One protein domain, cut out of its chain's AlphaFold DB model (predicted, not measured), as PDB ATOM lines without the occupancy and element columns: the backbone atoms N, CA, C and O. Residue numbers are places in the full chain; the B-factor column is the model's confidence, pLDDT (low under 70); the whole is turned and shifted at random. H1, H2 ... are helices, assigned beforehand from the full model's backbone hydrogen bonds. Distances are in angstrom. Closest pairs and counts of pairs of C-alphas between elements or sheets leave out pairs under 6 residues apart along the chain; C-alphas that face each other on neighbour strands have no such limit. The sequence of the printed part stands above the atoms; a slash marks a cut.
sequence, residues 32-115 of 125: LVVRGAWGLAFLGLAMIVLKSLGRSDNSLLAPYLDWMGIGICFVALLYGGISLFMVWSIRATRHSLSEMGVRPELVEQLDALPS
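What this domain is: This is residues 32 to 115 of the 125 residues of an uncharacterized protein of Pseudomonas sp. MPR-AND1A (UniProt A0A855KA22). A long helical hairpin forms a thin rod: H2 runs nearly its whole length, H1 lies side by side with the first part of H2 and runs back the other way, and at the far end of H2 the short helix H3 folds back towards H1 without reaching it. The loop of residues 55 to 60 sticks out at one end of the rod. The printed part has 84 residues with three named helices, in the order H1, H2, H3, and no named strand; the class is all helix. The whole is extended, with a radius of gyration of the C-alphas of 20.7 A and spans of 66 by 20 by 11 A.

Where its parts are: H2, residues 62 to 99, measures 55.8 A from first to last C-alpha, from (14.611, -25.952, 7.893) to (-39.457, -13.925, 15.019). H1, residues 32 to 54, measures 31.7 A and begins with C-alpha 32 at (-13.866, -22.889, 22.155). H3, residues 104 to 111, measures 10.5 A and ends with C-alpha 111 at (-26.819, -12.772, 27.546).

How they stand to each other: H2 and H1 touch and form a helical hairpin, at a shallow tilt of 12 degrees, opposite ways; their closest C-alphas, those of Ala 62 and Gly 54, are 7.1 A apart. H2 and H3 are close but not clearly touching, with the closest C-alphas, of Ser 98 and Pro 104, 7.0 A apart. They run opposite ways at a shallow tilt of 34.6 degrees, only just short of steep. H1 and H3 are apart. In H1, H2 and H3 every O i to N i+4 pair is within hydrogen-bond range.

The domain as a whole: The two C-alphas farthest apart, of Asp 57 and Gly 101, are 66.8 A apart. The printed part has no cut; the link from H1 to H2 is short and that from H2 to H3 tight. Residues 87 to 93 of H2 and residues 108 to 115, of which 108 to 111 belong to H3, stand free. The mean pLDDT of the printed part is 76.0; residues 54 to 62, 104 and 106 to 115 are under 70.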
ATOM      1  N   LEU A  32     -14.630 -22.899  23.389       78.94
ATOM      2  CA  LEU A  32     -13.866 -22.889  22.155       78.94
ATOM      3  C   LEU A  32     -12.857 -21.747  22.206       78.94
ATOM      4  O   LEU A  32     -11.672 -22.056  22.187       78.94
ATOM      5  N   VAL A  33     -13.290 -20.481  22.327       79.00
ATOM      6  CA  VAL A  33     -12.433 -19.270  22.333       79.00
ATOM      7  C   VAL A  33     -11.318 -19.375  23.364       79.00
ATOM      8  O   VAL A  33     -10.162 -19.126  23.037       79.00
ATOM      9  N   VAL A  34     -11.638 -19.787  24.592       79.69
ATOM     10  CA  VAL A  34     -10.636 -19.949  25.647       79.69
ATOM     11  C   VAL A  34      -9.654 -21.060  25.271       79.69
ATOM     12  O   VAL A  34      -8.456 -20.798  25.178       79.69
ATOM     13  N   ARG A  35     -10.126 -22.282  24.991       79.81
ATOM     14  CA  ARG A  35      -9.244 -23.424  24.686       79.81
ATOM     15  C   ARG A  35      -8.408 -23.208  23.434       79.81
ATOM     16  O   ARG A  35      -7.243 -23.586  23.416       79.81
ATOM     17  N   GLY A  36      -8.973 -22.597  22.402       78.25
ATOM     18  CA  GLY A  36      -8.249 -22.338  21.167       78.25
ATOM     19  C   GLY A  36      -7.295 -21.161  21.257       78.25
ATOM     20  O   GLY A  36      -6.222 -21.252  20.675       78.25
ATOM     21  N   ALA A  37      -7.592 -20.122  22.046       79.12
ATOM     22  CA  ALA A  37      -6.608 -19.084  22.352       79.12
ATOM     23  C   ALA A  37      -5.400 -19.671  23.101       79.12
ATOM     24  O   ALA A  37      -4.260 -19.414  22.718       79.12
ATOM     25  N   TRP A  38      -5.639 -20.525  24.105       83.25
ATOM     26  CA  TRP A  38      -4.569 -21.245  24.808       83.25
ATOM     27  C   TRP A  38      -3.800 -22.199  23.884       83.25
ATOM     28  O   TRP A  38      -2.572 -22.219  23.914       83.25
ATOM     29  N   GLY A  39      -4.502 -22.949  23.029       82.06
ATOM     30  CA  GLY A  39      -3.893 -23.868  22.067       82.06
ATOM     31  C   GLY A  39      -3.013 -23.155  21.037       82.06
ATOM     32  O   GLY A  39      -1.871 -23.557  20.824       82.06
ATOM     33  N   LEU A  40      -3.504 -22.059  20.449       81.00
ATOM     34  CA  LEU A  40      -2.750 -21.231  19.503       81.00
ATOM     35  C   LEU A  40      -1.548 -20.552  20.166       81.00
ATOM     36  O   LEU A  40      -0.473 -20.524  19.572       81.00
ATOM     37  N   ALA A  41      -1.698 -20.059  21.399       81.62
ATOM     38  CA  ALA A  41      -0.588 -19.484  22.154       81.62
ATOM     39  C   ALA A  41       0.510 -20.524  22.429       81.62
ATOM     40  O   ALA A  41       1.691 -20.233  22.237       81.62
ATOM     41  N   PHE A  42       0.133 -21.749  22.813       85.69
ATOM     42  CA  PHE A  42       1.081 -22.840  23.044       85.69
ATOM     43  C   PHE A  42       1.798 -23.270  21.756       85.69
ATOM     44  O   PHE A  42       3.021 -23.396  21.749       85.69
ATOM     45  N   LEU A  43       1.062 -23.432  20.650       82.62
ATOM     46  CA  LEU A  43       1.626 -23.753  19.331       82.62
ATOM     47  C   LEU A  43       2.574 -22.656  18.828       82.62
ATOM     48  O   LEU A  43       3.661 -22.964  18.339       82.62
ATOM     49  N   GLY A  44       2.204 -21.385  19.001       81.44
ATOM     50  CA  GLY A  44       3.059 -20.248  18.663       81.44
ATOM     51  C   GLY A  44       4.346 -20.223  19.490       81.44
ATOM     52  O   GLY A  44       5.432 -20.066  18.930       81.44
ATOM     53  N   LEU A  45       4.251 -20.454  20.803       84.19
ATOM     54  CA  LEU A  45       5.414 -20.535  21.689       84.19
ATOM     55  C   LEU A  45       6.338 -21.700  21.300       84.19
ATOM     56  O   LEU A  45       7.548 -21.510  21.183       84.19
ATOM     57  N   ALA A  46       5.775 -22.884  21.037       82.00
ATOM     58  CA  ALA A  46       6.529 -24.055  20.595       82.00
ATOM     59  C   ALA A  46       7.284 -23.781  19.286       82.00
ATOM     60  O   ALA A  46       8.450 -24.151  19.154       82.00
ATOM     61  N   MET A  47       6.656 -23.069  18.348       79.06
ATOM     62  CA  MET A  47       7.280 -22.690  17.084       79.06
ATOM     63  C   MET A  47       8.430 -21.687  17.273       79.06
ATOM     64  O   MET A  47       9.464 -21.819  16.620       79.06
ATOM     65  N   ILE A  48       8.290 -20.714  18.184       80.44
ATOM     66  CA  ILE A  48       9.365 -19.768  18.529       80.44
ATOM     67  C   ILE A  48      10.565 -20.517  19.121       80.44
ATOM     68  O   ILE A  48      11.700 -20.282  18.700       80.44
ATOM     69  N   VAL A  49      10.321 -21.451  20.045       81.38
ATOM     70  CA  VAL A  49      11.368 -22.285  20.659       81.38
ATOM     71  C   VAL A  49      12.063 -23.153  19.604       81.38
ATOM     72  O   VAL A  49      13.290 -23.140  19.509       81.38
ATOM     73  N   LEU A  50      11.295 -23.837  18.751       75.75
ATOM     74  CA  LEU A  50      11.817 -24.655  17.653       75.75
ATOM     75  C   LEU A  50      12.646 -23.836  16.655       75.75
ATOM     76  O   LEU A  50      13.714 -24.277  16.237       75.75
ATOM     77  N   LYS A  51      12.203 -22.624  16.303       73.44
ATOM     78  CA  LYS A  51      12.935 -21.724  15.398       73.44
ATOM     79  C   LYS A  51      14.214 -21.175  16.036       73.44
ATOM     80  O   LYS A  51      15.203 -20.980  15.332       73.44
ATOM     81  N   SER A  52      14.211 -20.949  17.350       73.00
ATOM     82  CA  SER A  52      15.408 -20.563  18.104       73.00
ATOM     83  C   SER A  52      16.445 -21.689  18.146       73.00
ATOM     84  O   SER A  52      17.629 -21.415  17.992       73.00
ATOM     85  N   LEU A  53      16.011 -22.943  18.315       70.00
ATOM     86  CA  LEU A  53      16.884 -24.124  18.322       70.00
ATOM     87  C   LEU A  53      17.377 -24.488  16.911       70.00
ATOM     88  O   LEU A  53      18.546 -24.806  16.724       70.00
ATOM     89  N   GLY A  54      16.513 -24.386  15.897       63.69
ATOM     90  CA  GLY A  54      16.843 -24.699  14.501       63.69
ATOM     91  C   GLY A  54      17.804 -23.706  13.839       63.69
ATOM     92  O   GLY A  54      18.469 -24.059  12.869       63.69
ATOM     93  N   ARG A  55      17.925 -22.484  14.378       61.22
ATOM     94  CA  ARG A  55      18.944 -21.513  13.957       61.22
ATOM     95  C   ARG A  55      20.365 -21.912  14.357       61.22
ATOM     96  O   ARG A  55      21.281 -21.293  13.824       61.22
ATOM     97  N   SER A  56      20.547 -22.876  15.271       57.50
ATOM     98  CA  SER A  56      21.889 -23.206  15.749       57.50
ATOM     99  C   SER A  56      22.693 -24.020  14.738       57.50
ATOM    100  O   SER A  56      23.782 -23.560  14.449       57.50
ATOM    101  N   ASP A  57      22.219 -25.125  14.131       53.94
ATOM    102  CA  ASP A  57      23.194 -26.003  13.433       53.94
ATOM    103  C   ASP A  57      22.733 -26.915  12.265       53.94
ATOM    104  O   ASP A  57      23.556 -27.690  11.794       53.94
ATOM    105  N   ASN A  58      21.500 -26.891  11.721       57.22
ATOM    106  CA  ASN A  58      21.124 -27.898  10.693       57.22
ATOM    107  C   ASN A  58      20.221 -27.408   9.540       57.22
ATOM    108  O   ASN A  58      19.022 -27.187   9.715       57.22
ATOM    109  N   SER A  59      20.769 -27.375   8.315       57.19
ATOM    110  CA  SER A  59      20.044 -27.079   7.060       57.19
ATOM    111  C   SER A  59      18.963 -28.112   6.707       57.19
ATOM    112  O   SER A  59      18.005 -27.788   6.008       57.19
ATOM    113  N   LEU A  60      19.069 -29.335   7.237       64.75
ATOM    114  CA  LEU A  60      18.097 -30.416   7.039       64.75
ATOM    115  C   LEU A  60      16.782 -30.210   7.808       64.75
ATOM    116  O   LEU A  60      15.761 -30.770   7.417       64.75
ATOM    117  N   LEU A  61      16.778 -29.409   8.883       66.94
ATOM    118  CA  LEU A  61      15.590 -29.190   9.722       66.94
ATOM    119  C   LEU A  61      14.714 -28.024   9.240       66.94
ATOM    120  O   LEU A  61      13.524 -27.974   9.551       66.94
ATOM    121  N   ALA A  62      15.296 -27.105   8.468       66.94
ATOM    122  CA  ALA A  62      14.611 -25.952   7.893       66.94
ATOM    123  C   ALA A  62      13.325 -26.313   7.116       66.94
ATOM    124  O   ALA A  62      12.286 -25.734   7.433       66.94
ATOM    125  N   PRO A  63      13.313 -27.301   6.191       71.38
ATOM    126  CA  PRO A  63      12.089 -27.644   5.465       71.38
ATOM    127  C   PRO A  63      10.992 -28.197   6.384       71.38
ATOM    128  O   PRO A  63       9.820 -27.888   6.192       71.38
ATOM    129  N   TYR A  64      11.340 -28.975   7.416       73.00
ATOM    130  CA  TYR A  64      10.357 -29.500   8.371       73.00
ATOM    131  C   TYR A  64       9.694 -28.390   9.196       73.00
ATOM    132  O   TYR A  64       8.490 -28.452   9.450       73.00
ATOM    133  N   LEU A  65      10.450 -27.355   9.577       72.44
ATOM    134  CA  LEU A  65       9.913 -26.192  10.290       72.44
ATOM    135  C   LEU A  65       8.929 -25.389   9.427       72.44
ATOM    136  O   LEU A  65       7.913 -24.925   9.950       72.44
ATOM    137  N   ASP A  66       9.182 -25.277   8.122       77.31
ATOM    138  CA  ASP A  66       8.265 -24.616   7.186       77.31
ATOM    139  C   ASP A  66       6.949 -25.398   7.038       77.31
ATOM    140  O   ASP A  66       5.867 -24.814   7.149       77.31
ATOM    141  N   TRP A  67       7.010 -26.729   6.900       80.38
ATOM    142  CA  TRP A  67       5.811 -27.581   6.867       80.38
ATOM    143  C   TRP A  67       5.012 -27.528   8.174       80.38
ATOM    144  O   TRP A  67       3.780 -27.453   8.139       80.38
ATOM    145  N   MET A  68       5.689 -27.507   9.330       79.19
ATOM    146  CA  MET A  68       5.024 -27.305  10.622       79.19
ATOM    147  C   MET A  68       4.338 -25.937  10.685       79.19
ATOM    148  O   MET A  68       3.195 -25.855  11.129       79.19
ATOM    149  N   GLY A  69       4.983 -24.877  10.192       79.00
ATOM    150  CA  GLY A  69       4.392 -23.542  10.122       79.00
ATOM    151  C   GLY A  69       3.123 -23.476   9.287       79.00
ATOM    152  O   GLY A  69       2.114 -22.938   9.742       79.00
ATOM    153  N   ILE A  70       3.144 -24.088   8.102       82.50
ATOM    154  CA  ILE A  70       1.964 -24.202   7.237       82.50
ATOM    155  C   ILE A  70       0.836 -24.952   7.964       82.50
ATOM    156  O   ILE A  70      -0.312 -24.503   7.940       82.50
ATOM    157  N   GLY A  71       1.159 -26.045   8.663       83.62
ATOM    158  CA  GLY A  71       0.193 -26.805   9.459       83.62
ATOM    159  C   GLY A  71      -0.466 -25.966  10.560       83.62
ATOM    160  O   GLY A  71      -1.690 -25.979  10.697       83.62
ATOM    161  N   ILE A  72       0.320 -25.177  11.299       83.00
ATOM    162  CA  ILE A  72      -0.196 -24.272  12.341       83.00
ATOM    163  C   ILE A  72      -1.110 -23.205  11.728       83.00
ATOM    164  O   ILE A  72      -2.199 -22.963  12.252       83.00
ATOM    165  N   CYS A  73      -0.714 -22.606  10.600       83.12
ATOM    166  CA  CYS A  73      -1.543 -21.637   9.880       83.12
ATOM    167  C   CYS A  73      -2.886 -22.241   9.449       83.12
ATOM    168  O   CYS A  73      -3.925 -21.601   9.604       83.12
ATOM    169  N   PHE A  74      -2.894 -23.482   8.959       86.06
ATOM    170  CA  PHE A  74      -4.126 -24.165   8.569       86.06
ATOM    171  C   PHE A  74      -5.054 -24.420   9.766       86.06
ATOM    172  O   PHE A  74      -6.251 -24.141   9.690       86.06
ATOM    173  N   VAL A  75      -4.507 -24.875  10.898       84.81
ATOM    174  CA  VAL A  75      -5.273 -25.051  12.145       84.81
ATOM    175  C   VAL A  75      -5.835 -23.715  12.636       84.81
ATOM    176  O   VAL A  75      -6.998 -23.654  13.034       84.81
ATOM    177  N   ALA A  76      -5.056 -22.635  12.556       83.19
ATOM    178  CA  ALA A  76      -5.510 -21.293  12.913       83.19
ATOM    179  C   ALA A  76      -6.664 -20.813  12.016       83.19
ATOM    180  O   ALA A  76      -7.643 -20.265  12.524       83.19
ATOM    181  N   LEU A  77      -6.589 -21.062  10.703       86.00
ATOM    182  CA  LEU A  77      -7.655 -20.729   9.753       86.00
ATOM    183  C   LEU A  77      -8.930 -21.537  10.008       86.00
ATOM    184  O   LEU A  77     -10.012 -20.954  10.058       86.00
ATOM    185  N   LEU A  78      -8.815 -22.853  10.220       87.19
ATOM    186  CA  LEU A  78      -9.954 -23.705  10.580       87.19
ATOM    187  C   LEU A  78     -10.626 -23.211  11.858       87.19
ATOM    188  O   LEU A  78     -11.845 -23.063  11.920       87.19
ATOM    189  N   TYR A  79      -9.816 -22.914  12.868       84.44
ATOM    190  CA  TYR A  79     -10.300 -22.441  14.146       84.44
ATOM    191  C   TYR A  79     -10.993 -21.069  14.031       84.44
ATOM    192  O   TYR A  79     -12.093 -20.880  14.555       84.44
ATOM    193  N   GLY A  80     -10.406 -20.136  13.275       83.06
ATOM    194  CA  GLY A  80     -11.028 -18.854  12.945       83.06
ATOM    195  C   GLY A  80     -12.355 -19.021  12.196       83.06
ATOM    196  O   GLY A  80     -13.340 -18.367  12.539       83.06
ATOM    197  N   GLY A  81     -12.414 -19.949  11.237       85.56
ATOM    198  CA  GLY A  81     -13.629 -20.288  10.494       85.56
ATOM    199  C   GLY A  81     -14.747 -20.827  11.389       85.56
ATOM    200  O   GLY A  81     -15.874 -20.335  11.324       85.56
ATOM    201  N   ILE A  82     -14.439 -21.773  12.284       85.12
ATOM    202  CA  ILE A  82     -15.410 -22.315  13.252       85.12
ATOM    203  C   ILE A  82     -15.897 -21.213  14.203       85.12
ATOM    204  O   ILE A  82     -17.090 -21.130  14.497       85.12
ATOM    205  N   SER A  83     -14.999 -20.332  14.653       80.56
ATOM    206  CA  SER A  83     -15.361 -19.197  15.507       80.56
ATOM    207  C   SER A  83     -16.325 -18.233  14.802       80.56
ATOM    208  O   SER A  83     -17.330 -17.827  15.389       80.56
ATOM    209  N   LEU A  84     -16.067 -17.897  13.532       83.38
ATOM    210  CA  LEU A  84     -16.971 -17.071  12.723       83.38
ATOM    211  C   LEU A  84     -18.327 -17.753  12.508       83.38
ATOM    212  O   LEU A  84     -19.363 -17.110  12.676       83.38
ATOM    213  N   PHE A  85     -18.326 -19.053  12.200       84.69
ATOM    214  CA  PHE A  85     -19.547 -19.841  12.041       84.69
ATOM    215  C   PHE A  85     -20.403 -19.818  13.313       84.69
ATOM    216  O   PHE A  85     -21.589 -19.511  13.239       84.69
ATOM    217  N   MET A  86     -19.795 -20.023  14.487       81.25
ATOM    218  CA  MET A  86     -20.477 -19.947  15.787       81.25
ATOM    219  C   MET A  86     -21.126 -18.579  16.038       81.25
ATOM    220  O   MET A  86     -22.285 -18.517  16.453       81.25
ATOM    221  N   VAL A  87     -20.422 -17.474  15.752       81.00
ATOM    222  CA  VAL A  87     -20.989 -16.115  15.864       81.00
ATOM    223  C   VAL A  87     -22.218 -15.968  14.967       81.00
ATOM    224  O   VAL A  87     -23.240 -15.411  15.382       81.00
ATOM    225  N   TRP A  88     -22.132 -16.483  13.743       84.94
ATOM    226  CA  TRP A  88     -23.226 -16.437  12.783       84.94
ATOM    227  C   TRP A  88     -24.424 -17.273  13.241       84.94
ATOM    228  O   TRP A  88     -25.552 -16.780  13.211       84.94
ATOM    229  N   SER A  89     -24.190 -18.481  13.762       80.69
ATOM    230  CA  SER A  89     -25.232 -19.335  14.340       80.69
ATOM    231  C   SER A  89     -25.942 -18.650  15.506       80.69
ATOM    232  O   SER A  89     -27.166 -18.608  15.525       80.69
ATOM    233  N   ILE A  90     -25.202 -18.024  16.425       80.12
ATOM    234  CA  ILE A  90     -25.776 -17.273  17.555       80.12
ATOM    235  C   ILE A  90     -26.652 -16.120  17.054       80.12
ATOM    236  O   ILE A  90     -27.754 -15.907  17.569       80.12
ATOM    237  N   ARG A  91     -26.202 -15.394  16.023       83.44
ATOM    238  CA  ARG A  91     -26.980 -14.311  15.409       83.44
ATOM    239  C   ARG A  91     -28.257 -14.834  14.743       83.44
ATOM    240  O   ARG A  91     -29.313 -14.234  14.934       83.44
ATOM    241  N   ALA A  92     -28.178 -15.953  14.025       80.88
ATOM    242  CA  ALA A  92     -29.330 -16.596  13.398       80.88
ATOM    243  C   ALA A  92     -30.344 -17.098  14.441       80.88
ATOM    244  O   ALA A  92     -31.543 -16.858  14.310       80.88
ATOM    245  N   THR A  93     -29.878 -17.718  15.529       80.12
ATOM    246  CA  THR A  93     -30.747 -18.155  16.629       80.12
ATOM    247  C   THR A  93     -31.404 -16.964  17.326       80.12
ATOM    248  O   THR A  93     -32.598 -17.024  17.619       80.12
ATOM    249  N   ARG A  94     -30.681 -15.852  17.526       76.69
ATOM    250  CA  ARG A  94     -31.248 -14.607  18.072       76.69
ATOM    251  C   ARG A  94     -32.347 -14.039  17.171       76.69
ATOM    252  O   ARG A  94     -33.396 -13.654  17.679       76.69
ATOM    253  N   HIS A  95     -32.130 -14.030  15.855       81.69
ATOM    254  CA  HIS A  95     -33.147 -13.607  14.889       81.69
ATOM    255  C   HIS A  95     -34.392 -14.498  14.964       81.69
ATOM    256  O   HIS A  95     -35.507 -14.001  15.092       81.69
ATOM    257  N   SER A  96     -34.202 -15.818  14.998       78.12
ATOM    258  CA  SER A  96     -35.309 -16.772  15.076       78.12
ATOM    259  C   SER A  96     -36.095 -16.689  16.394       78.12
ATOM    260  O   SER A  96     -37.308 -16.887  16.405       78.12
ATOM    261  N   LEU A  97     -35.434 -16.370  17.515       75.38
ATOM    262  CA  LEU A  97     -36.103 -16.095  18.794       75.38
ATOM    263  C   LEU A  97     -36.943 -14.812  18.729       75.38
ATOM    264  O   LEU A  97     -38.056 -14.788  19.254       75.38
ATOM    265  N   SER A  98     -36.436 -13.780  18.047       78.44
ATOM    266  CA  SER A  98     -37.173 -12.536  17.807       78.44
ATOM    267  C   SER A  98     -38.419 -12.769  16.946       78.44
ATOM    268  O   SER A  98     -39.487 -12.267  17.282       78.44
ATOM    269  N   GLU A  99     -38.313 -13.558  15.872       81.69
ATOM    270  CA  GLU A  99     -39.457 -13.925  15.019       81.69
ATOM    271  C   GLU A  99     -40.525 -14.722  15.776       81.69
ATOM    272  O   GLU A  99     -41.715 -14.563  15.527       81.69
ATOM    273  N   MET A 100     -40.116 -15.541  16.747       74.75
ATOM    274  CA  MET A 100     -41.035 -16.291  17.608       74.75
ATOM    275  C   MET A 100     -41.702 -15.440  18.701       74.75
ATOM    276  O   MET A 100     -42.410 -15.993  19.543       74.75
ATOM    277  N   GLY A 101     -41.479 -14.122  18.727       71.94
ATOM    278  CA  GLY A 101     -42.086 -13.213  19.702       71.94
ATOM    279  C   GLY A 101     -41.474 -13.292  21.104       71.94
ATOM    280  O   GLY A 101     -42.095 -12.848  22.072       71.94
ATOM    281  N   VAL A 102     -40.267 -13.856  21.248       71.50
ATOM    282  CA  VAL A 102     -39.545 -13.838  22.529       71.50
ATOM    283  C   VAL A 102     -39.083 -12.411  22.810       71.50
ATOM    284  O   VAL A 102     -38.439 -11.779  21.974       71.50
ATOM    285  N   ARG A 103     -39.406 -11.894  24.001       74.88
ATOM    286  CA  ARG A 103     -39.081 -10.511  24.379       74.88
ATOM    287  C   ARG A 103     -37.562 -10.269  24.317       74.88
ATOM    288  O   ARG A 103     -36.813 -11.056  24.904       74.88
ATOM    289  N   PRO A 104     -37.098  -9.171  23.696       68.81
ATOM    290  CA  PRO A 104     -35.670  -8.876  23.546       68.81
ATOM    291  C   PRO A 104     -34.956  -8.706  24.895       68.81
ATOM    292  O   PRO A 104     -33.824  -9.159  25.043       68.81
ATOM    293  N   GLU A 105     -35.653  -8.175  25.903       71.38
ATOM    294  CA  GLU A 105     -35.177  -8.060  27.291       71.38
ATOM    295  C   GLU A 105     -34.794  -9.418  27.896       71.38
ATOM    296  O   GLU A 105     -33.855  -9.521  28.680       71.38
ATOM    297  N   LEU A 106     -35.510 -10.483  27.525       67.75
ATOM    298  CA  LEU A 106     -35.253 -11.827  28.031       67.75
ATOM    299  C   LEU A 106     -33.974 -12.404  27.422       67.75
ATOM    300  O   LEU A 106     -33.205 -13.067  28.111       67.75
ATOM    301  N   VAL A 107     -33.721 -12.097  26.147       66.31
ATOM    302  CA  VAL A 107     -32.486 -12.460  25.442       66.31
ATOM    303  C   VAL A 107     -31.293 -11.677  25.995       66.31
ATOM    304  O   VAL A 107     -30.238 -12.264  26.205       66.31
ATOM    305  N   GLU A 108     -31.451 -10.390  26.313       69.56
ATOM    306  CA  GLU A 108     -30.404  -9.598  26.983       69.56
ATOM    307  C   GLU A 108     -30.103 -10.093  28.404       69.56
ATOM    308  O   GLU A 108     -28.948 -10.171  28.821       69.56
ATOM    309  N   GLN A 109     -31.132 -10.493  29.147       69.50
ATOM    310  CA  GLN A 109     -30.966 -11.086  30.471       69.50
ATOM    311  C   GLN A 109     -30.298 -12.470  30.419       69.50
ATOM    312  O   GLN A 109     -29.488 -12.797  31.287       69.50
ATOM    313  N   LEU A 110     -30.594 -13.270  29.390       64.94
ATOM    314  CA  LEU A 110     -29.883 -14.519  29.094       64.94
ATOM    315  C   LEU A 110     -28.424 -14.258  28.697       64.94
ATOM    316  O   LEU A 110     -27.535 -14.996  29.117       64.94
ATOM    317  N   ASP A 111     -28.164 -13.189  27.942       64.62
ATOM    318  CA  ASP A 111     -26.819 -12.772  27.546       64.62
ATOM    319  C   ASP A 111     -25.942 -12.393  28.745       64.62
ATOM    320  O   ASP A 111     -24.736 -12.667  28.734       64.62
ATOM    321  N   ALA A 112     -26.552 -11.798  29.774       64.94
ATOM    322  CA  ALA A 112     -25.897 -11.393  31.013       64.94
ATOM    323  C   ALA A 112     -25.601 -12.566  31.968       64.94
ATOM    324  O   ALA A 112     -24.802 -12.417  32.896       64.94
ATOM    325  N   LEU A 113     -26.208 -13.741  31.767       62.72
ATOM    326  CA  LEU A 113     -26.022 -14.880  32.664       62.72
ATOM    327  C   LEU A 113     -24.774 -15.702  32.286       62.72
ATOM    328  O   LEU A 113     -24.590 -16.088  31.128       62.72
ATOM    329  N   PRO A 114     -23.890 -16.023  33.252       55.41
ATOM    330  CA  PRO A 114     -22.787 -16.940  33.013       55.41
ATOM    331  C   PRO A 114     -23.360 -18.333  32.724       55.41
ATOM    332  O   PRO A 114     -23.965 -18.971  33.586       55.41
ATOM    333  N   SER A 115     -23.157 -18.773  31.482       58.12
ATOM    334  CA  SER A 115     -23.765 -19.887  30.732       58.12
ATOM    335  C   SER A 115     -23.918 -21.262  31.409       58.12
ATOM    336  O   SER A 115     -24.498 -22.158  30.807       58.12
TER     337      SER A 115